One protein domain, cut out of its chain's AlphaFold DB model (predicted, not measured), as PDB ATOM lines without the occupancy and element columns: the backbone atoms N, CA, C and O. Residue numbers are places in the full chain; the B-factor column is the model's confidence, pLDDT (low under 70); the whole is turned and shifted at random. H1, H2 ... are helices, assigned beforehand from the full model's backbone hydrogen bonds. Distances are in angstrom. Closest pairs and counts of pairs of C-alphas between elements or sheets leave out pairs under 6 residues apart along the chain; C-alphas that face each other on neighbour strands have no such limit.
ATOM      1  N   LYS A   8     150.741 188.158 128.155       88.38
ATOM      2  CA  LYS A   8     151.564 187.397 129.103       88.38
ATOM      3  C   LYS A   8     153.044 187.756 129.045       88.38
ATOM      4  O   LYS A   8     153.701 187.784 130.077       88.38
ATOM      5  N   ALA A   9     153.559 188.005 127.840       89.56
ATOM      6  CA  ALA A   9     154.942 188.413 127.650       89.56
ATOM      7  C   ALA A   9     155.180 189.786 128.277       89.56
ATOM      8  O   ALA A   9     156.163 189.971 128.984       89.56
ATOM      9  N   GLN A  10     154.246 190.717 128.084       91.75
ATOM     10  CA  GLN A  10     154.344 192.057 128.658       91.75
ATOM     11  C   GLN A  10     154.287 192.037 130.190       91.75
ATOM     12  O   GLN A  10     155.146 192.629 130.834       91.75
ATOM     13  N   ILE A  11     153.335 191.306 130.784       93.62
ATOM     14  CA  ILE A  11     153.252 191.143 132.248       93.62
ATOM     15  C   ILE A  11     154.554 190.554 132.804       93.62
ATOM     16  O   ILE A  11     155.077 191.022 133.813       93.62
ATOM     17  N   ASP A  12     155.108 189.539 132.142       93.00
ATOM     18  CA  ASP A  12     156.322 188.883 132.612       93.00
ATOM     19  C   ASP A  12     157.569 189.778 132.497       93.00
ATOM     20  O   ASP A  12     158.434 189.719 133.371       93.00
ATOM     21  N   LEU A  13     157.633 190.644 131.479       94.75
ATOM     22  CA  LEU A  13     158.653 191.691 131.348       94.75
ATOM     23  C   LEU A  13     158.538 192.756 132.444       94.75
ATOM     24  O   LEU A  13     159.555 193.162 133.001       94.75
ATOM     25  N   ILE A  14     157.320 193.165 132.800       96.38
ATOM     26  CA  ILE A  14     157.082 194.103 133.909       96.38
ATOM     27  C   ILE A  14     157.553 193.492 135.233       96.38
ATOM     28  O   ILE A  14     158.281 194.140 135.983       96.38
ATOM     29  N   LEU A  15     157.212 192.226 135.501       96.06
ATOM     30  CA  LEU A  15     157.706 191.503 136.679       96.06
ATOM     31  C   LEU A  15     159.234 191.377 136.678       96.06
ATOM     32  O   LEU A  15     159.856 191.510 137.726       96.06
ATOM     33  N   LEU A  16     159.846 191.129 135.516       96.06
ATOM     34  CA  LEU A  16     161.303 191.078 135.373       96.06
ATOM     35  C   LEU A  16     161.952 192.431 135.692       96.06
ATOM     36  O   LEU A  16     162.972 192.474 136.369       96.06
ATOM     37  N   SER A  17     161.337 193.524 135.235       97.81
ATOM     38  CA  SER A  17     161.785 194.890 135.503       97.81
ATOM     39  C   SER A  17     161.707 195.234 136.995       97.81
ATOM     40  O   SER A  17     162.673 195.741 137.557       97.81
ATOM     41  N   LEU A  18     160.611 194.870 137.674       98.06
ATOM     42  CA  LEU A  18     160.476 195.030 139.129       98.06
ATOM     43  C   LEU A  18     161.507 194.195 139.909       98.06
ATOM     44  O   LEU A  18     162.107 194.685 140.862       98.06
ATOM     45  N   GLU A  19     161.751 192.953 139.488       97.88
ATOM     46  CA  GLU A  19     162.757 192.062 140.089       97.88
ATOM     47  C   GLU A  19     164.195 192.578 139.890       97.88
ATOM     48  O   GLU A  19     165.065 192.381 140.748       97.88
ATOM     49  N   ALA A  20     164.456 193.242 138.762       98.06
ATOM     50  CA  ALA A  20     165.737 193.868 138.464       98.06
ATOM     51  C   ALA A  20     165.942 195.168 139.251       98.06
ATOM     52  O   ALA A  20     167.009 195.368 139.817       98.06
ATOM     53  N   LEU A  21     164.930 196.034 139.322       98.06
ATOM     54  CA  LEU A  21     165.060 197.361 139.928       98.06
ATOM     55  C   LEU A  21     164.929 197.351 141.453       98.06
ATOM     56  O   LEU A  21     165.632 198.077 142.147       98.06
ATOM     57  N   ALA A  22     163.982 196.573 141.973       97.06
ATOM     58  CA  ALA A  22     163.556 196.629 143.370       97.06
ATOM     59  C   ALA A  22     163.740 195.295 144.107       97.06
ATOM     60  O   ALA A  22     163.285 195.153 145.236       97.06
ATOM     61  N   HIS A  23     164.413 194.321 143.482       96.44
ATOM     62  CA  HIS A  23     164.661 192.987 144.041       96.44
ATOM     63  C   HIS A  23     163.396 192.203 144.420       96.44
ATOM     64  O   HIS A  23     163.482 191.236 145.177       96.44
ATOM     65  N   VAL A  24     162.249 192.568 143.837       96.44
ATOM     66  CA  VAL A  24     160.956 191.936 144.115       96.44
ATOM     67  C   VAL A  24     161.025 190.436 143.841       96.44
ATOM     68  O   VAL A  24     161.294 189.993 142.721       96.44
ATOM     69  N   GLY A  25     160.757 189.648 144.880       93.69
ATOM     70  CA  GLY A  25     160.750 188.190 144.820       93.69
ATOM     71  C   GLY A  25     159.355 187.580 144.672       93.69
ATOM     72  O   GLY A  25     158.324 188.235 144.808       93.69
ATOM     73  N   SER A  26     159.305 186.257 144.480       93.88
ATOM     74  CA  SER A  26     158.036 185.507 144.470       93.88
ATOM     75  C   SER A  26     157.273 185.588 145.795       93.88
ATOM     76  O   SER A  26     156.051 185.499 145.787       93.88
ATOM     77  N   ALA A  27     157.971 185.773 146.917       94.88
ATOM     78  CA  ALA A  27     157.349 185.924 148.230       94.88
ATOM     79  C   ALA A  27     156.490 187.195 148.318       94.88
ATOM     80  O   ALA A  27     155.347 187.115 148.749       94.88
ATOM     81  N   GLU A  28     157.005 188.334 147.854       96.38
ATOM     82  CA  GLU A  28     156.268 189.606 147.843       96.38
ATOM     83  C   GLU A  28     155.063 189.556 146.905       96.38
ATOM     84  O   GLU A  28     153.972 189.984 147.273       96.38
ATOM     85  N   VAL A  29     155.233 188.961 145.718       96.50
ATOM     86  CA  VAL A  29     154.137 188.757 144.758       96.50
ATOM     87  C   VAL A  29     152.999 187.946 145.386       96.50
ATOM     88  O   VAL A  29     151.836 188.311 145.233       96.50
ATOM     89  N   LEU A  30     153.322 186.856 146.090       96.31
ATOM     90  CA  LEU A  30     152.321 185.991 146.720       96.31
ATOM     91  C   LEU A  30     151.683 186.630 147.952       96.31
ATOM     92  O   LEU A  30     150.471 186.541 148.101       96.31
ATOM     93  N   ALA A  31     152.461 187.322 148.787       95.88
ATOM     94  CA  ALA A  31     151.923 188.053 149.932       95.88
ATOM     95  C   ALA A  31     150.910 189.117 149.484       95.88
ATOM     96  O   ALA A  31     149.861 189.298 150.095       95.88
ATOM     97  N   LEU A  32     151.191 189.799 148.374       96.31
ATOM     98  CA  LEU A  32     150.260 190.762 147.808       96.31
ATOM     99  C   LEU A  32     149.041 190.085 147.165       96.31
ATOM    100  O   LEU A  32     147.940 190.618 147.269       96.31
ATOM    101  N   ALA A  33     149.212 188.921 146.533       95.81
ATOM    102  CA  ALA A  33     148.088 188.137 146.026       95.81
ATOM    103  C   ALA A  33     147.118 187.749 147.157       95.81
ATOM    104  O   ALA A  33     145.915 187.912 146.982       95.81
ATOM    105  N   GLU A  34     147.635 187.328 148.313       95.75
ATOM    106  CA  GLU A  34     146.848 187.017 149.516       95.75
ATOM    107  C   GLU A  34     146.105 188.252 150.043       95.75
ATOM    108  O   GLU A  34     144.882 188.257 150.155       95.75
ATOM    109  N   VAL A  35     146.810 189.370 150.252       96.31
ATOM    110  CA  VAL A  35     146.193 190.629 150.721       96.31
ATOM    111  C   VAL A  35     145.082 191.123 149.783       96.31
ATOM    112  O   VAL A  35     144.148 191.798 150.220       96.31
ATOM    113  N   MET A  36     145.176 190.816 148.489       95.38
ATOM    114  CA  MET A  36     144.207 191.230 147.474       95.38
ATOM    115  C   MET A  36     143.089 190.209 147.217       95.38
ATOM    116  O   MET A  36     142.195 190.511 146.426       95.38
ATOM    117  N   GLY A  37     143.110 189.035 147.857       95.31
ATOM    118  CA  GLY A  37     142.109 187.985 147.647       95.31
ATOM    119  C   GLY A  37     142.259 187.236 146.313       95.31
ATOM    120  O   GLY A  37     141.262 186.865 145.689       95.31
ATOM    121  N   PHE A  38     143.488 187.087 145.806       94.94
ATOM    122  CA  PHE A  38     143.802 186.436 144.528       94.94
ATOM    123  C   PHE A  38     144.359 185.012 144.662       94.94
ATOM    124  O   PHE A  38     144.871 184.465 143.684       94.94
ATOM    125  N   GLU A  39     144.235 184.372 145.819       91.69
ATOM    126  CA  GLU A  39     144.748 183.025 146.105       91.69
ATOM    127  C   GLU A  39     144.133 181.960 145.185       91.69
ATOM    128  O   GLU A  39     144.794 180.991 144.819       91.69
ATOM    129  N   ALA A  40     142.890 182.166 144.738       90.06
ATOM    130  CA  ALA A  40     142.242 181.297 143.753       90.06
ATOM    131  C   ALA A  40     142.969 181.291 142.391       90.06
ATOM    132  O   ALA A  40     142.927 180.293 141.672       90.06
ATOM    133  N   TYR A  41     143.650 182.388 142.044       88.62
ATOM    134  CA  TYR A  41     144.389 182.553 140.790       88.62
ATOM    135  C   TYR A  41     145.898 182.310 140.970       88.62
ATOM    136  O   TYR A  41     146.553 181.761 140.084       88.62
ATOM    137  N   LEU A  42     146.459 182.715 142.114       88.50
ATOM    138  CA  LEU A  42     147.870 182.579 142.483       88.50
ATOM    139  C   LEU A  42     148.004 181.887 143.856       88.50
ATOM    140  O   LEU A  42     148.319 182.548 144.845       88.50
ATOM    141  N   PRO A  43     147.797 180.562 143.931       84.56
ATOM    142  CA  PRO A  43     147.756 179.858 145.213       84.56
ATOM    143  C   PRO A  43     149.134 179.684 145.860       84.56
ATOM    144  O   PRO A  43     149.252 179.671 147.081       84.56
ATOM    145  N   ASP A  44     150.190 179.506 145.062       91.06
ATOM    146  CA  ASP A  44     151.530 179.212 145.566       91.06
ATOM    147  C   ASP A  44     152.646 179.605 144.575       91.06
ATOM    148  O   ASP A  44     152.417 180.082 143.454       91.06
ATOM    149  N   ARG A  45     153.903 179.380 144.988       91.19
ATOM    150  CA  ARG A  45     155.098 179.653 144.166       91.19
ATOM    151  C   ARG A  45     155.098 178.861 142.861       91.19
ATOM    152  O   ARG A  45     155.582 179.370 141.851       91.19
ATOM    153  N   VAL A  46     154.570 177.637 142.871       87.75
ATOM    154  CA  VAL A  46     154.507 176.777 141.683       87.75
ATOM    155  C   VAL A  46     153.474 177.316 140.695       87.75
ATOM    156  O   VAL A  46     153.744 177.345 139.497       87.75
ATOM    157  N   GLY A  47     152.329 177.790 141.177       86.62
ATOM    158  CA  GLY A  47     151.290 178.472 140.420       86.62
ATOM    159  C   GLY A  47     151.839 179.724 139.755       86.62
ATOM    160  O   GLY A  47     151.804 179.819 138.529       86.62
ATOM    161  N   LEU A  48     152.466 180.619 140.525       89.94
ATOM    162  CA  LEU A  48     153.128 181.810 139.983       89.94
ATOM    163  C   LEU A  48     154.177 181.444 138.922       89.94
ATOM    164  O   LEU A  48     154.193 182.022 137.834       89.94
ATOM    165  N   TRP A  49     155.034 180.460 139.203       88.81
ATOM    166  CA  TRP A  49     156.020 179.986 138.236       88.81
ATOM    167  C   TRP A  49     155.350 179.453 136.960       88.81
ATOM    168  O   TRP A  49     155.735 179.863 135.868       88.81
ATOM    169  N   ARG A  50     154.305 178.620 137.062       86.19
ATOM    170  CA  ARG A  50     153.554 178.089 135.905       86.19
ATOM    171  C   ARG A  50     152.909 179.196 135.073       86.19
ATOM    172  O   ARG A  50     152.923 179.104 133.846       86.19
ATOM    173  N   LEU A  51     152.365 180.231 135.713       86.88
ATOM    174  CA  LEU A  51     151.787 181.383 135.018       86.88
ATOM    175  C   LEU A  51     152.869 182.139 134.242       86.88
ATOM    176  O   LEU A  51     152.695 182.381 133.045       86.88
ATOM    177  N   ARG A  52     154.020 182.414 134.869       87.31
ATOM    178  CA  ARG A  52     155.167 183.056 134.202       87.31
ATOM    179  C   ARG A  52     155.712 182.200 133.053       87.31
ATOM    180  O   ARG A  52     155.972 182.733 131.981       87.31
ATOM    181  N   GLN A  53     155.790 180.877 133.219       83.88
ATOM    182  CA  GLN A  53     156.198 179.925 132.168       83.88
ATOM    183  C   GLN A  53     155.217 179.823 130.992       83.88
ATOM    184  O   GLN A  53     155.551 179.276 129.943       83.88
ATOM    185  N   SER A  54     154.000 180.353 131.131       80.94
ATOM    186  CA  SER A  54     153.055 180.435 130.017       80.94
ATOM    187  C   SER A  54     153.352 181.595 129.053       80.94
ATOM    188  O   SER A  54     152.714 181.682 127.999       80.94
ATOM    189  N   SER A  55     154.294 182.479 129.409       82.88
ATOM    190  CA  SER A  55     154.811 183.534 128.540       82.88
ATOM    191  C   SER A  55     155.553 182.924 127.343       82.88
ATOM    192  O   SER A  55     156.434 182.084 127.534       82.88
ATOM    193  N   PRO A  56     155.256 183.349 126.103       81.75
ATOM    194  CA  PRO A  56     155.931 182.828 124.916       81.75
ATOM    195  C   PRO A  56     157.404 183.235 124.826       81.75
ATOM    196  O   PRO A  56     158.130 182.659 124.022       81.75
ATOM    197  N   LEU A  57     157.847 184.196 125.643       83.62
ATOM    198  CA  LEU A  57     159.252 184.583 125.711       83.62
ATOM    199  C   LEU A  57     160.104 183.592 126.512       83.62
ATOM    200  O   LEU A  57     161.313 183.621 126.351       83.62
ATOM    201  N   ARG A  58     159.537 182.732 127.371       81.81
ATOM    202  CA  ARG A  58     160.316 181.888 128.299       81.81
ATOM    203  C   ARG A  58     161.056 180.736 127.609       81.81
ATOM    204  O   ARG A  58     160.545 180.122 126.672       81.81
ATOM    205  N   ARG A  59     162.253 180.400 128.117       73.31
ATOM    206  CA  ARG A  59     162.962 179.149 127.779       73.31
ATOM    207  C   ARG A  59     162.216 177.944 128.336       73.31
ATOM    208  O   ARG A  59     161.804 177.954 129.487       73.31
ATOM    209  N   GLY A  60     162.116 176.883 127.535       63.66
ATOM    210  CA  GLY A  60     161.346 175.689 127.887       63.66
ATOM    211  C   GLY A  60     159.880 175.878 127.505       63.66
ATOM    212  O   GLY A  60     159.128 176.616 128.131       63.66
ATOM    213  N   ARG A  61     159.476 175.247 126.403       55.78
ATOM    214  CA  ARG A  61     158.195 175.492 125.733       55.78
ATOM    215  C   ARG A  61     157.023 174.873 126.514       55.78
ATOM    216  O   ARG A  61     156.459 173.870 126.094       55.78
ATOM    217  N   ASN A  62     156.596 175.517 127.601       52.44
ATOM    218  CA  ASN A  62     155.326 175.219 128.282       52.44
ATOM    219  C   ASN A  62     154.202 176.217 127.936       52.44
ATOM    220  O   ASN A  62     153.107 176.135 128.498       52.44
ATOM    221  N   GLY A  63     154.407 177.074 126.925       53.78
ATOM    222  CA  GLY A  63     153.444 178.059 126.399       53.78
ATOM    223  C   GLY A  63     152.100 177.511 125.879       53.78
ATOM    224  O   GLY A  63     151.316 178.259 125.305       53.78
ATOM    225  N   ARG A  64     151.803 176.221 126.082       58.66
ATOM    226  CA  ARG A  64     150.489 175.615 125.820       58.66
ATOM    227  C   ARG A  64     149.435 175.984 126.864       58.66
ATOM    228  O   ARG A  64     148.250 175.936 126.542       58.66
ATOM    229  N   ARG A  65     149.814 176.364 128.095       70.44
ATOM    230  CA  ARG A  65     148.826 176.831 129.084       70.44
ATOM    231  C   ARG A  65     148.300 178.194 128.649       70.44
ATOM    232  O   ARG A  65     149.078 179.130 128.494       70.44
ATOM    233  N   LYS A  66     146.988 178.329 128.471       73.81
ATOM    234  CA  LYS A  66     146.334 179.634 128.305       73.81
ATOM    235  C   LYS A  66     146.316 180.343 129.665       73.81
ATOM    236  O   LYS A  66     146.115 179.687 130.676       73.81
ATOM    237  N   LEU A  67     146.644 181.635 129.665       79.62
ATOM    238  CA  LEU A  67     146.473 182.492 130.839       79.62
ATOM    239  C   LEU A  67     145.048 182.997 130.724       79.62
ATOM    240  O   LEU A  67     144.707 183.539 129.667       79.62
ATOM    241  N   ASP A  68     144.239 182.750 131.740       86.75
ATOM    242  CA  ASP A  68     142.874 183.254 131.756       86.75
ATOM    243  C   ASP A  68     142.866 184.779 131.948       86.75
ATOM    244  O   ASP A  68     143.830 185.370 132.444       86.75
ATOM    245  N   VAL A  69     141.784 185.435 131.539       88.12
ATOM    246  CA  VAL A  69     141.609 186.885 131.661       88.12
ATOM    247  C   VAL A  69     141.681 187.314 133.124       88.12
ATOM    248  O   VAL A  69     142.302 188.336 133.418       88.12
ATOM    249  N   ASP A  70     141.108 186.530 134.039       91.00
ATOM    250  CA  ASP A  70     141.139 186.837 135.469       91.00
ATOM    251  C   ASP A  70     142.540 186.651 136.070       91.00
ATOM    252  O   ASP A  70     143.008 187.531 136.792       91.00
ATOM    253  N   GLU A  71     143.274 185.597 135.684       91.81
ATOM    254  CA  GLU A  71     144.684 185.413 136.069       91.81
ATOM    255  C   GLU A  71     145.556 186.576 135.558       91.81
ATOM    256  O   GLU A  71     146.397 187.113 136.283       91.81
ATOM    257  N   ALA A  72     145.337 187.003 134.308       91.44
ATOM    258  CA  ALA A  72     146.042 188.134 133.713       91.44
ATOM    259  C   ALA A  72     145.727 189.446 134.438       91.44
ATOM    260  O   ALA A  72     146.636 190.230 134.713       91.44
ATOM    261  N   ARG A  73     144.452 189.682 134.771       92.69
ATOM    262  CA  ARG A  73     144.007 190.876 135.496       92.69
ATOM    263  C   ARG A  73     144.577 190.912 136.912       92.69
ATOM    264  O   ARG A  73     145.085 191.957 137.313       92.69
ATOM    265  N   ALA A  74     144.546 189.791 137.633       94.44
ATOM    266  CA  ALA A  74     145.140 189.665 138.962       94.44
ATOM    267  C   ALA A  74     146.640 189.998 138.929       94.44
ATOM    268  O   ALA A  74     147.100 190.859 139.679       94.44
ATOM    269  N   LEU A  75     147.393 189.410 137.991       94.38
ATOM    270  CA  LEU A  75     148.817 189.711 137.816       94.38
ATOM    271  C   LEU A  75     149.083 191.177 137.459       94.38
ATOM    272  O   LEU A  75     150.003 191.775 138.016       94.38
ATOM    273  N   ALA A  76     148.298 191.774 136.558       94.88
ATOM    274  CA  ALA A  76     148.439 193.189 136.212       94.88
ATOM    275  C   ALA A  76     148.221 194.090 137.439       94.88
ATOM    276  O   ALA A  76     149.009 195.005 137.689       94.88
ATOM    277  N   LEU A  77     147.188 193.807 138.237       96.12
ATOM    278  CA  LEU A  77     146.913 194.542 139.470       96.12
ATOM    279  C   LEU A  77     148.059 194.402 140.473       96.12
ATOM    280  O   LEU A  77     148.536 195.419 140.978       96.12
ATOM    281  N   ILE A  78     148.561 193.183 140.684       96.75
ATOM    282  CA  ILE A  78     149.726 192.926 141.538       96.75
ATOM    283  C   ILE A  78     150.943 193.732 141.059       96.75
ATOM    284  O   ILE A  78     151.557 194.432 141.859       96.75
ATOM    285  N   CYS A  79     151.251 193.729 139.757       97.06
ATOM    286  CA  CYS A  79     152.361 194.513 139.199       97.06
ATOM    287  C   CYS A  79     152.229 196.006 139.515       97.06
ATOM    288  O   CYS A  79     153.199 196.646 139.914       97.06
ATOM    289  N   THR A  80     151.026 196.571 139.371       97.50
ATOM    290  CA  THR A  80     150.808 197.998 139.658       97.50
ATOM    291  C   THR A  80     150.917 198.321 141.144       97.50
ATOM    292  O   THR A  80     151.429 199.375 141.506       97.50
ATOM    293  N   ARG A  81     150.500 197.401 142.019       97.62
ATOM    294  CA  ARG A  81     150.629 197.546 143.472       97.62
ATOM    295  C   ARG A  81     152.083 197.440 143.931       97.62
ATOM    296  O   ARG A  81     152.501 198.262 144.738       97.62
ATOM    297  N   LEU A  82     152.867 196.535 143.350       97.94
ATOM    298  CA  LEU A  82     154.317 196.472 143.566       97.94
ATOM    299  C   LEU A  82     155.004 197.753 143.079       97.94
ATOM    300  O   LEU A  82     155.790 198.354 143.805       97.94
ATOM    301  N   ALA A  83     154.655 198.237 141.883       97.88
ATOM    302  CA  ALA A  83     155.185 199.500 141.373       97.88
ATOM    303  C   ALA A  83     154.828 200.691 142.282       97.88
ATOM    304  O   ALA A  83     155.644 201.589 142.465       97.88
ATOM    305  N   GLN A  84     153.633 200.703 142.883       97.62
ATOM    306  CA  GLN A  84     153.241 201.702 143.885       97.62
ATOM    307  C   GLN A  84     154.079 201.588 145.169       97.62
ATOM    308  O   GLN A  84     154.564 202.604 145.661       97.62
ATOM    309  N   GLN A  85     154.293 200.375 145.690       97.56
ATOM    310  CA  GLN A  85     155.123 200.139 146.882       97.56
ATOM    311  C   GLN A  85     156.583 200.574 146.672       97.56
ATOM    312  O   GLN A  85     157.191 201.139 147.577       97.56
ATOM    313  N   HIS A  86     157.116 200.392 145.461       97.69
ATOM    314  CA  HIS A  86     158.479 200.788 145.084       97.69
ATOM    315  C   HIS A  86     158.543 202.106 144.296       97.69
ATOM    316  O   HIS A  86     159.522 202.370 143.593       97.69
ATOM    317  N   GLN A  87     157.525 202.967 144.418       97.56
ATOM    318  CA  GLN A  87     157.438 204.205 143.641       97.56
ATOM    319  C   GLN A  87     158.646 205.121 143.857       97.56
ATOM    320  O   GLN A  87     159.121 205.733 142.900       97.56
ATOM    321  N   GLN A  88     159.155 205.212 145.089       97.88
ATOM    322  CA  GLN A  88     160.324 206.040 145.382       97.88
ATOM    323  C   GLN A  88     161.560 205.548 144.616       97.88
ATOM    324  O   GLN A  88     162.224 206.348 143.964       97.88
ATOM    325  N   THR A  89     161.822 204.237 144.621       98.00
ATOM    326  CA  THR A  89     162.928 203.623 143.870       98.00
ATOM    327  C   THR A  89     162.805 203.899 142.372       98.00
ATOM    328  O   THR A  89     163.773 204.319 141.741       98.00
ATOM    329  N   ILE A  90     161.601 203.730 141.813       98.25
ATOM    330  CA  ILE A  90     161.324 203.988 140.392       98.25
ATOM    331  C   ILE A  90     161.577 205.459 140.038       98.25
ATOM    332  O   ILE A  90     162.257 205.745 139.053       98.25
ATOM    333  N   ARG A  91     161.076 206.402 140.846       97.81
ATOM    334  CA  ARG A  91     161.278 207.841 140.613       97.81
ATOM    335  C   ARG A  91     162.748 208.229 140.682       97.81
ATOM    336  O   ARG A  91     163.227 208.895 139.772       97.81
ATOM    337  N   THR A  92     163.472 207.752 141.690       97.50
ATOM    338  CA  THR A  92     164.907 208.028 141.827       97.50
ATOM    339  C   THR A  92     165.712 207.491 140.640       97.50
ATOM    340  O   THR A  92     166.619 208.171 140.167       97.50
ATOM    341  N   ALA A  93     165.381 206.307 140.114       97.81
ATOM    342  CA  ALA A  93     166.029 205.785 138.911       97.81
ATOM    343  C   ALA A  93     165.748 206.666 137.676       97.81
ATOM    344  O   ALA A  93     166.672 207.001 136.938       97.81
ATOM    345  N   ILE A  94     164.503 207.115 137.485       97.88
ATOM    346  CA  ILE A  94     164.140 208.039 136.396       97.88
ATOM    347  C   ILE A  94     164.873 209.382 136.520       97.88
ATOM    348  O   ILE A  94     165.404 209.879 135.530       97.88
ATOM    349  N   GLU A  95     164.932 209.964 137.717       97.38
ATOM    350  CA  GLU A  95     165.629 211.234 137.974       97.38
ATOM    351  C   GLU A  95     167.121 211.129 137.639       97.38
ATOM    352  O   GLU A  95     167.672 211.989 136.950       97.38
ATOM    353  N   ARG A  96     167.770 210.032 138.053       96.69
ATOM    354  CA  ARG A  96     169.166 209.740 137.696       96.69
ATOM    355  C   ARG A  96     169.346 209.600 136.192       96.69
ATOM    356  O   ARG A  96     170.315 210.120 135.642       96.69
ATOM    357  N   TRP A  97     168.410 208.942 135.513       97.00
ATOM    358  CA  TRP A  97     168.487 208.784 134.064       97.00
ATOM    359  C   TRP A  97     168.373 210.131 133.352       97.00
ATOM    360  O   TRP A  97     169.225 210.456 132.526       97.00
ATOM    361  N   GLN A  98     167.407 210.963 133.745       96.06
ATOM    362  CA  GLN A  98     167.269 212.329 133.237       96.06
ATOM    363  C   GLN A  98     168.541 213.152 133.476       96.06
ATOM    364  O   GLN A  98     168.992 213.863 132.574       96.06
ATOM    365  N   GLN A  99     169.165 213.016 134.651       95.50
ATOM    366  CA  GLN A  99     170.429 213.677 134.958       95.50
ATOM    367  C   GLN A  99     171.562 213.217 134.024       95.50
ATOM    368  O   GLN A  99     172.244 214.070 133.454       95.50
ATOM    369  N   GLN A 100     171.747 211.909 133.807       95.31
ATOM    370  CA  GLN A 100     172.764 211.396 132.874       95.31
ATOM    371  C   GLN A 100     172.523 211.901 131.447       95.31
ATOM    372  O   GLN A 100     173.440 212.424 130.811       95.31
ATOM    373  N   THR A 101     171.277 211.833 130.971       93.50
ATOM    374  CA  THR A 101     170.901 212.321 129.640       93.50
ATOM    375  C   THR A 101     171.162 213.819 129.491       93.50
ATOM    376  O   THR A 101     171.723 214.233 128.479       93.50
ATOM    377  N   SER A 102     170.852 214.634 130.507       94.75
ATOM    378  CA  SER A 102     171.132 216.080 130.486       94.75
ATOM    379  C   SER A 102     172.628 216.412 130.398       94.75
ATOM    380  O   SER A 102     173.004 217.454 129.873       94.75
ATOM    381  N   GLN A 103     173.487 215.504 130.872       94.50
ATOM    382  CA  GLN A 103     174.946 215.623 130.827       94.50
ATOM    383  C   GLN A 103     175.561 214.968 129.577       94.50
ATOM    384  O   GLN A 103     176.785 214.926 129.458       94.50
ATOM    385  N   GLY A 104     174.743 214.421 128.667       93.19
ATOM    386  CA  GLY A 104     175.214 213.678 127.494       93.19
ATOM    387  C   GLY A 104     175.939 212.373 127.841       93.19
ATOM    388  O   GLY A 104     176.737 211.882 127.045       93.19
ATOM    389  N   ARG A 105     175.706 211.826 129.038       92.56
ATOM    390  CA  ARG A 105     176.333 210.594 129.524       92.56
ATOM    391  C   ARG A 105     175.425 209.396 129.292       92.56
ATOM    392  O   ARG A 105     174.199 209.505 129.315       92.56
ATOM    393  N   ALA A 106     176.042 208.239 129.082       91.06
ATOM    394  CA  ALA A 106     175.302 207.005 128.894       91.06
ATOM    395  C   ALA A 106     174.679 206.517 130.222       91.06
ATOM    396  O   ALA A 106     175.332 206.623 131.263       91.06
ATOM    397  N   PRO A 107     173.458 205.944 130.211       89.94
ATOM    398  CA  PRO A 107     172.744 205.556 131.434       89.94
ATOM    399  C   PRO A 107     173.500 204.561 132.321       89.94
ATOM    400  O   PRO A 107     173.486 204.709 133.536       89.94
ATOM    401  N   TYR A 108     174.214 203.599 131.728       91.69
ATOM    402  CA  TYR A 108     174.970 202.568 132.456       91.69
ATOM    403  C   TYR A 108     176.146 203.115 133.287       91.69
ATOM    404  O   TYR A 108     176.722 202.381 134.082       91.69
ATOM    405  N   LEU A 109     176.533 204.384 133.103       91.88
ATOM    406  CA  LEU A 109     177.579 205.026 133.908       91.88
ATOM    407  C   LEU A 109     177.077 205.471 135.291       91.88
ATOM    408  O   LEU A 109     177.895 205.719 136.177       91.88
ATOM    409  N   ASP A 110     175.761 205.599 135.488       96.31
ATOM    410  CA  ASP A 110     175.199 205.765 136.829       96.31
ATOM    411  C   ASP A 110     175.124 204.396 137.523       96.31
ATOM    412  O   ASP A 110     174.553 203.478 136.939       96.31
ATOM    413  N   PRO A 111     175.618 204.240 138.765       94.81
ATOM    414  CA  PRO A 111     175.626 202.942 139.442       94.81
ATOM    415  C   PRO A 111     174.244 202.290 139.575       94.81
ATOM    416  O   PRO A 111     174.114 201.091 139.371       94.81
ATOM    417  N   VAL A 112     173.192 203.065 139.867       94.62
ATOM    418  CA  VAL A 112     171.841 202.508 140.060       94.62
ATOM    419  C   VAL A 112     171.251 202.049 138.731       94.62
ATOM    420  O   VAL A 112     170.609 201.003 138.669       94.62
ATOM    421  N   LEU A 113     171.463 202.817 137.662       96.69
ATOM    422  CA  LEU A 113     170.990 202.441 136.328       96.69
ATOM    423  C   LEU A 113     171.812 201.303 135.726       96.69
ATOM    424  O   LEU A 113     171.226 200.420 135.108       96.69
ATOM    425  N   GLY A 114     173.132 201.313 135.915       96.12
ATOM    426  CA  GLY A 114     174.029 200.234 135.514       96.12
ATOM    427  C   GLY A 114     173.621 198.914 136.160       96.12
ATOM    428  O   GLY A 114     173.293 197.971 135.444       96.12
ATOM    429  N   ASP A 115     173.498 198.887 137.491       97.06
ATOM    430  CA  ASP A 115     173.074 197.694 138.234       97.06
ATOM    431  C   ASP A 115     171.696 197.188 137.776       97.06
ATOM    432  O   ASP A 115     171.489 195.983 137.597       97.06
ATOM    433  N   TYR A 116     170.746 198.102 137.551       98.00
ATOM    434  CA  TYR A 116     169.420 197.764 137.039       98.00
ATOM    435  C   TYR A 116     169.481 197.128 135.642       98.00
ATOM    436  O   TYR A 116     168.881 196.070 135.425       98.00
ATOM    437  N   ILE A 117     170.197 197.751 134.703       97.12
ATOM    438  CA  ILE A 117     170.326 197.285 133.316       97.12
ATOM    439  C   ILE A 117     171.040 195.933 133.272       97.12
ATOM    440  O   ILE A 117     170.571 195.017 132.592       97.12
ATOM    441  N   ASP A 118     172.127 195.774 134.025       96.00
ATOM    442  CA  ASP A 118     172.906 194.537 134.073       96.00
ATOM    443  C   ASP A 118     172.085 193.393 134.668       96.00
ATOM    444  O   ASP A 118     172.032 192.287 134.115       96.00
ATOM    445  N   ARG A 119     171.364 193.658 135.763       96.69
ATOM    446  CA  ARG A 119     170.480 192.669 136.386       96.69
ATOM    447  C   ARG A 119     169.310 192.312 135.479       96.69
ATOM    448  O   ARG A 119     168.997 191.130 135.344       96.69
ATOM    449  N   PHE A 120     168.679 193.291 134.830       97.06
ATOM    450  CA  PHE A 120     167.606 193.038 133.869       97.06
ATOM    451  C   PHE A 120     168.100 192.179 132.703       97.06
ATOM    452  O   PHE A 120     167.477 191.167 132.378       97.06
ATOM    453  N   THR A 121     169.244 192.542 132.122       94.88
ATOM    454  CA  THR A 121     169.881 191.821 131.014       94.88
ATOM    455  C   THR A 121     170.188 190.386 131.419       94.88
ATOM    456  O   THR A 121     169.801 189.458 130.711       94.88
ATOM    457  N   SER A 122     170.776 190.184 132.600       93.94
ATOM    458  CA  SER A 122     171.088 188.855 133.137       93.94
ATOM    459  C   SER A 122     169.829 188.008 133.340       93.94
ATOM    460  O   SER A 122     169.757 186.871 132.878       93.94
ATOM    461  N   LEU A 123     168.792 188.566 133.973       94.00
ATOM    462  CA  LEU A 123     167.519 187.876 134.209       94.00
ATOM    463  C   LEU A 123     166.784 187.538 132.903       94.00
ATOM    464  O   LEU A 123     166.157 186.478 132.791       94.00
ATOM    465  N   TYR A 124     166.845 188.427 131.910       93.50
ATOM    466  CA  TYR A 124     166.281 188.189 130.585       93.50
ATOM    467  C   TYR A 124     167.047 187.062 129.891       93.50
ATOM    468  O   TYR A 124     166.449 186.070 129.474       93.50
ATOM    469  N   GLN A 125     168.374 187.166 129.844       90.81
ATOM    470  CA  GLN A 125     169.252 186.185 129.220       90.81
ATOM    471  C   GLN A 125     169.267 184.839 129.929       90.81
ATOM    472  O   GLN A 125     169.560 183.857 129.265       90.81
ATOM    473  N   GLU A 126     168.930 184.735 131.212       89.56
ATOM    474  CA  GLU A 126     168.797 183.455 131.919       89.56
ATOM    475  C   GLU A 126     167.461 182.774 131.586       89.56
ATOM    476  O   GLU A 126     167.389 181.559 131.379       89.56
ATOM    477  N   ARG A 127     166.384 183.555 131.444       88.25
ATOM    478  CA  ARG A 127     165.028 182.998 131.471       88.25
ATOM    479  C   ARG A 127     164.235 183.111 130.165       88.25
ATOM    480  O   ARG A 127     163.237 182.399 130.033       88.25
ATOM    481  N   MET A 128     164.627 183.965 129.221       87.94
ATOM    482  CA  MET A 128     163.925 184.170 127.945       87.94
ATOM    483  C   MET A 128     164.614 183.447 126.783       87.94
ATOM    484  O   MET A 128     165.827 183.489 126.650       87.94
ATOM    485  N   ALA A 129     163.848 182.762 125.934       75.94
ATOM    486  CA  ALA A 129     164.339 181.965 124.810       75.94
ATOM    487  C   ALA A 129     164.924 182.795 123.673       75.94
ATOM    488  O   ALA A 129     165.737 182.282 122.907       75.94
ATOM    489  N   ASP A 130     164.515 184.054 123.572       72.25
ATOM    490  CA  ASP A 130     165.001 184.960 122.550       72.25
ATOM    491  C   ASP A 130     166.404 185.468 122.904       72.25
ATOM    492  O   ASP A 130     166.564 186.429 123.652       72.25
ATOM    493  N   SER A 131     167.422 184.793 122.373       64.81
ATOM    494  CA  SER A 131     168.822 185.213 122.450       64.81
ATOM    495  C   SER A 131     169.236 186.117 121.287       64.81
ATOM    496  O   SER A 131     170.425 186.375 121.141       64.81
ATOM    497  N   SER A 132     168.304 186.532 120.417       66.44
ATOM    498  CA  SER A 132     168.643 187.356 119.249       66.44
ATOM    499  C   SER A 132     168.902 188.817 119.607       66.44
ATOM    500  O   SER A 132     169.570 189.509 118.845       66.44
ATOM    501  N   ARG A 133     168.419 189.262 120.774       78.88
ATOM    502  CA  ARG A 133     168.609 190.630 121.248       78.88
ATOM    503  C   ARG A 133     170.004 190.836 121.799       78.88
ATOM    504  O   ARG A 133     170.441 190.094 122.684       78.88
ATOM    505  N   ASP A 134     170.672 191.869 121.309       85.12
ATOM    506  CA  ASP A 134     171.964 192.274 121.842       85.12
ATOM    507  C   ASP A 134     171.823 193.034 123.177       85.12
ATOM    508  O   ASP A 134     170.724 193.356 123.644       85.12
ATOM    509  N   GLY A 135     172.953 193.301 123.839       85.88
ATOM    510  CA  GLY A 135     172.956 194.001 125.126       85.88
ATOM    511  C   GLY A 135     172.399 195.428 125.052       85.88
ATOM    512  O   GLY A 135     171.811 195.899 126.023       85.88
ATOM    513  N   SER A 136     172.524 196.104 123.908       88.56
ATOM    514  CA  SER A 136     172.019 197.469 123.727       88.56
ATOM    515  C   SER A 136     170.497 197.481 123.589       88.56
ATOM    516  O   SER A 136     169.826 198.321 124.189       88.56
ATOM    517  N   GLU A 137     169.929 196.537 122.839       91.94
ATOM    518  CA  GLU A 137     168.482 196.364 122.711       91.94
ATOM    519  C   GLU A 137     167.832 195.992 124.048       91.94
ATOM    520  O   GLU A 137     166.742 196.473 124.368       91.94
ATOM    521  N   LEU A 138     168.498 195.156 124.852       93.12
ATOM    522  CA  LEU A 138     168.029 194.805 126.194       93.12
ATOM    523  C   LEU A 138     168.126 195.979 127.167       93.12
ATOM    524  O   LEU A 138     167.190 196.190 127.938       93.12
ATOM    525  N   ALA A 139     169.196 196.772 127.096       94.06
ATOM    526  CA  ALA A 139     169.318 197.997 127.877       94.06
ATOM    527  C   ALA A 139     168.210 198.999 127.523       94.06
ATOM    528  O   ALA A 139     167.566 199.541 128.422       94.06
ATOM    529  N   GLN A 140     167.923 199.199 126.233       94.38
ATOM    530  CA  GLN A 140     166.828 200.072 125.808       94.38
ATOM    531  C   GLN A 140     165.469 199.545 126.281       94.38
ATOM    532  O   GLN A 140     164.678 200.311 126.822       94.38
ATOM    533  N   LEU A 141     165.212 198.238 126.151       95.06
ATOM    534  CA  LEU A 141     163.986 197.626 126.668       95.06
ATOM    535  C   LEU A 141     163.840 197.832 128.184       95.06
ATOM    536  O   LEU A 141     162.738 198.108 128.652       95.06
ATOM    537  N   ALA A 142     164.924 197.691 128.950       96.50
ATOM    538  CA  ALA A 142     164.910 197.943 130.388       96.50
ATOM    539  C   ALA A 142     164.512 199.398 130.682       96.50
ATOM    540  O   ALA A 142     163.609 199.652 131.473       96.50
ATOM    541  N   LEU A 143     165.123 200.362 129.991       96.81
ATOM    542  CA  LEU A 143     164.804 201.781 130.154       96.81
ATOM    543  C   LEU A 143     163.355 202.109 129.758       96.81
ATOM    544  O   LEU A 143     162.673 202.823 130.492       96.81
ATOM    545  N   ASP A 144     162.845 201.537 128.668       96.19
ATOM    546  CA  ASP A 144     161.440 201.684 128.269       96.19
ATOM    547  C   ASP A 144     160.496 201.121 129.348       96.19
ATOM    548  O   ASP A 144     159.509 201.757 129.727       96.19
ATOM    549  N   LEU A 145     160.826 199.952 129.912       97.19
ATOM    550  CA  LEU A 145     160.066 199.356 131.012       97.19
ATOM    551  C   LEU A 145     160.153 200.185 132.297       97.19
ATOM    552  O   LEU A 145     159.189 200.213 133.058       97.19
ATOM    553  N   LEU A 146     161.270 200.866 132.555       97.88
ATOM    554  CA  LEU A 146     161.409 201.781 133.687       97.88
ATOM    555  C   LEU A 146     160.442 202.972 133.562       97.88
ATOM    556  O   LEU A 146     159.814 203.361 134.551       97.88
ATOM    557  N   VAL A 147     160.255 203.505 132.348       97.25
ATOM    558  CA  VAL A 147     159.224 204.521 132.067       97.25
ATOM    559  C   VAL A 147     157.823 203.955 132.287       97.25
ATOM    560  O   VAL A 147     157.006 204.581 132.964       97.25
ATOM    561  N   ASP A 148     157.539 202.763 131.758       96.88
ATOM    562  CA  ASP A 148     156.247 202.097 131.951       96.88
ATOM    563  C   ASP A 148     155.950 201.917 133.460       96.88
ATOM    564  O   ASP A 148     154.864 202.275 133.932       96.88
ATOM    565  N   LEU A 149     156.935 201.479 134.256       98.00
ATOM    566  CA  LEU A 149     156.822 201.354 135.715       98.00
ATOM    567  C   LEU A 149     156.517 202.683 136.414       98.00
ATOM    568  O   LEU A 149     155.705 202.704 137.345       98.00
ATOM    569  N   LEU A 150     157.105 203.798 135.966       97.81
ATOM    570  CA  LEU A 150     156.791 205.122 136.505       97.81
ATOM    571  C   LEU A 150     155.294 205.417 136.371       97.81
ATOM    572  O   LEU A 150     154.653 205.815 137.347       97.81
ATOM    573  N   PHE A 151     154.711 205.161 135.199       97.12
ATOM    574  CA  PHE A 151     153.280 205.359 134.975       97.12
ATOM    575  C   PHE A 151     152.416 204.356 135.745       97.12
ATOM    576  O   PHE A 151     151.361 204.731 136.272       97.12
ATOM    577  N   TYR A 152     152.849 203.101 135.859       97.19
ATOM    578  CA  TYR A 152     152.116 202.069 136.597       97.19
ATOM    579  C   TYR A 152     152.153 202.270 138.115       97.19
ATOM    580  O   TYR A 152     151.233 201.829 138.800       97.19
ATOM    581  N   SER A 153     153.136 203.013 138.634       96.69
ATOM    582  CA  SER A 153     153.211 203.412 140.048       96.69
ATOM    583  C   SER A 153     152.184 204.483 140.457       96.69
ATOM    584  O   SER A 153     152.087 204.841 141.628       96.69
ATOM    585  N   THR A 154     151.422 205.046 139.513       95.69
ATOM    586  CA  THR A 154     150.406 206.075 139.803       95.69
ATOM    587  C   THR A 154     149.081 205.460 140.283       95.69
ATOM    588  O   THR A 154     148.829 204.276 140.041       95.69
ATOM    589  N   PRO A 155     148.172 206.238 140.911       92.50
ATOM    590  CA  PRO A 155     146.847 205.741 141.299       92.50
ATOM    591  C   PRO A 155     146.031 205.176 140.124       92.50
ATOM    592  O   PRO A 155     145.288 204.213 140.286       92.50
ATOM    593  N   GLN A 156     146.196 205.733 138.919       93.19
ATOM    594  CA  GLN A 156     145.550 205.259 137.687       93.19
ATOM    595  C   GLN A 156     146.381 204.201 136.937       93.19
ATOM    596  O   GLN A 156     146.016 203.807 135.826       93.19
ATOM    597  N   GLY A 157     147.483 203.728 137.526       93.56
ATOM    598  CA  GLY A 157     148.434 202.809 136.908       93.56
ATOM    599  C   GLY A 157     147.799 201.504 136.439       93.56
ATOM    600  O   GLY A 157     148.048 201.083 135.315       93.56
ATOM    601  N   ALA A 158     146.896 200.921 137.234       93.62
ATOM    602  CA  ALA A 158     146.172 199.699 136.873       93.62
ATOM    603  C   ALA A 158     145.359 199.851 135.579       93.62
ATOM    604  O   ALA A 158     145.435 199.008 134.686       93.62
ATOM    605  N   ARG A 159     144.618 200.961 135.446       93.06
ATOM    606  CA  ARG A 159     143.845 201.261 134.234       93.06
ATOM    607  C   ARG A 159     144.768 201.460 133.034       93.06
ATOM    608  O   ARG A 159     144.468 200.949 131.960       93.06
ATOM    609  N   ARG A 160     145.872 202.195 133.215       93.88
ATOM    610  CA  ARG A 160     146.862 202.437 132.153       93.88
ATOM    611  C   ARG A 160     147.478 201.130 131.671       93.88
ATOM    612  O   ARG A 160     147.410 200.858 130.481       93.88
ATOM    613  N   LEU A 161     147.984 200.306 132.589       93.69
ATOM    614  CA  LEU A 161     148.548 199.000 132.266       93.69
ATOM    615  C   LEU A 161     147.545 198.144 131.492       93.69
ATOM    616  O   LEU A 161     147.877 197.626 130.434       93.69
ATOM    617  N   TRP A 162     146.305 198.033 131.976       93.25
ATOM    618  CA  TRP A 162     145.301 197.204 131.312       93.25
ATOM    619  C   TRP A 162     144.996 197.666 129.882       93.25
ATOM    620  O   TRP A 162     144.945 196.842 128.974       93.25
ATOM    621  N   ILE A 163     144.856 198.977 129.660       91.31
ATOM    622  CA  ILE A 163     144.659 199.541 128.316       91.31
ATOM    623  C   ILE A 163     145.874 199.253 127.430       91.31
ATOM    624  O   ILE A 163     145.706 198.727 126.333       91.31
ATOM    625  N   THR A 164     147.091 199.503 127.920       90.94
ATOM    626  CA  THR A 164     148.330 199.249 127.170       90.94
ATOM    627  C   THR A 164     148.483 197.776 126.783       90.94
ATOM    628  O   THR A 164     148.875 197.478 125.653       90.94
ATOM    629  N   LEU A 165     148.140 196.848 127.685       90.38
ATOM    630  CA  LEU A 165     148.151 195.411 127.403       90.38
ATOM    631  C   LEU A 165     147.189 195.061 126.261       90.38
ATOM    632  O   LEU A 165     147.564 194.296 125.375       90.38
ATOM    633  N   LEU A 166     145.980 195.633 126.258       87.94
ATOM    634  CA  LEU A 166     144.979 195.393 125.218       87.94
ATOM    635  C   LEU A 166     145.391 196.005 123.873       87.94
ATOM    636  O   LEU A 166     145.400 195.296 122.867       87.94
ATOM    637  N   GLU A 167     145.797 197.276 123.855       86.50
ATOM    638  CA  GLU A 167     146.191 198.005 122.640       86.50
ATOM    639  C   GLU A 167     147.353 197.326 121.910       86.50
ATOM    640  O   GLU A 167     147.304 197.143 120.697       86.50
ATOM    641  N   ARG A 168     148.373 196.869 122.644       80.31
ATOM    642  CA  ARG A 168     149.547 196.194 122.064       80.31
ATOM    643  C   ARG A 168     149.246 194.784 121.535       80.31
ATOM    644  O   ARG A 168     150.089 194.203 120.852       80.31
ATOM    645  N   THR A 169     148.071 194.229 121.845       75.81
ATOM    646  CA  THR A 169     147.593 192.952 121.286       75.81
ATOM    647  C   THR A 169     146.529 193.095 120.209       75.81
ATOM    648  O   THR A 169     146.260 192.122 119.503       75.81
ATOM    649  N   ALA A 170     145.935 194.279 120.062       65.81
ATOM    650  CA  ALA A 170     144.977 194.533 119.006       65.81
ATOM    651  C   ALA A 170     145.698 194.528 117.646       65.81
ATOM    652  O   ALA A 170     146.794 195.089 117.529       65.81
TER     653      ALA A 170
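Overview. This is residues 8 to 170 of the 200 residues of the protein "DUF3038 domain-containing protein" of Thermosynechococcus elongatus PKUAC-SCTE542 (UniProt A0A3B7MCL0). The longest helix, H7, crosses H1, which runs through the middle of a compact cluster of crossed helices; H4 and H6 pack on opposite sides of H1, H4 nearly along it. Beyond this core, H2 packs on H4 and H3 on H2, H8 packs on H4, and H5 reaches outward from H6 and H7 to one end of the longest axis. The printed part has 163 residues with eight named helices, H1 to H8 in chain order, and no named strand; the class is all helix. It is compact, with a radius of gyration of the C-alphas of 15.6 A and spans of 49 by 36 by 32 A.

Along the chain. H7, residues 135 to 152, is 25.1 A from first to last C-alpha. H1, residues 8 to 21, begins with C-alpha 8 at (151.564, 187.397, 129.103) and is 20.0 A long. H4, residues 69 to 85, is 24.3 A long; H6, residues 111 to 127, 24.0 A; and H5, residues 87 to 102, 22.4 A. The shorter helices are H2, residues 26 to 35, H3, residues 45 to 53, and H8, residues 157 to 167, which ends with C-alpha 167 at (146.191, 198.005, 122.640).

Arrangement. H7 is the hub, touching five helices. Its residues 142 to 149 alone touch H1, about perpendicular at 87 degrees, closest at the C-alphas of Leu 145 and Ser 17, 6.6 A. Its residues 135 to 143 alone touch H6, closest at Ala 139 and Ile 117, C-alphas 5.6 A apart. Its residues 146 to 150 alone touch H5, at a steep tilt of 52 degrees, with C-alphas of Leu 150 and Ile 90 closest at 6.1 A. Its residues 149 to 152 alone touch H4, C-alphas of Tyr 152 and Thr 80 being closest at 5.3 A. H7 and H8 touch only at the corner, closest at the C-alphas of Phe 151 and Gly 157, 5.8 A. H1 and H4 touch at a shallow tilt of 19 degrees, the same way; their closest C-alphas, of Ile 11 and Ala 76, are 6.6 A apart. H2 touches H4, with C-alphas of Leu 32 and Ile 78 closest at 6.7 A, and H3, with those of Ser 26 and Arg 45 closest at 6.6 A. H4 and H6 are apart. In H1 to H8 every O i to N i+4 pair is within hydrogen-bond range.

Size, cuts and confidence. The two C-alphas farthest apart, of Ala 40 and Gln 103, are 49.1 A apart. The printed part has no cut. The link H3 to H4, residues 54 to 68, is long. Mean pLDDT of the printed part is 90.9; residues 60 to 64, 131 to 132 and 170 are under 70.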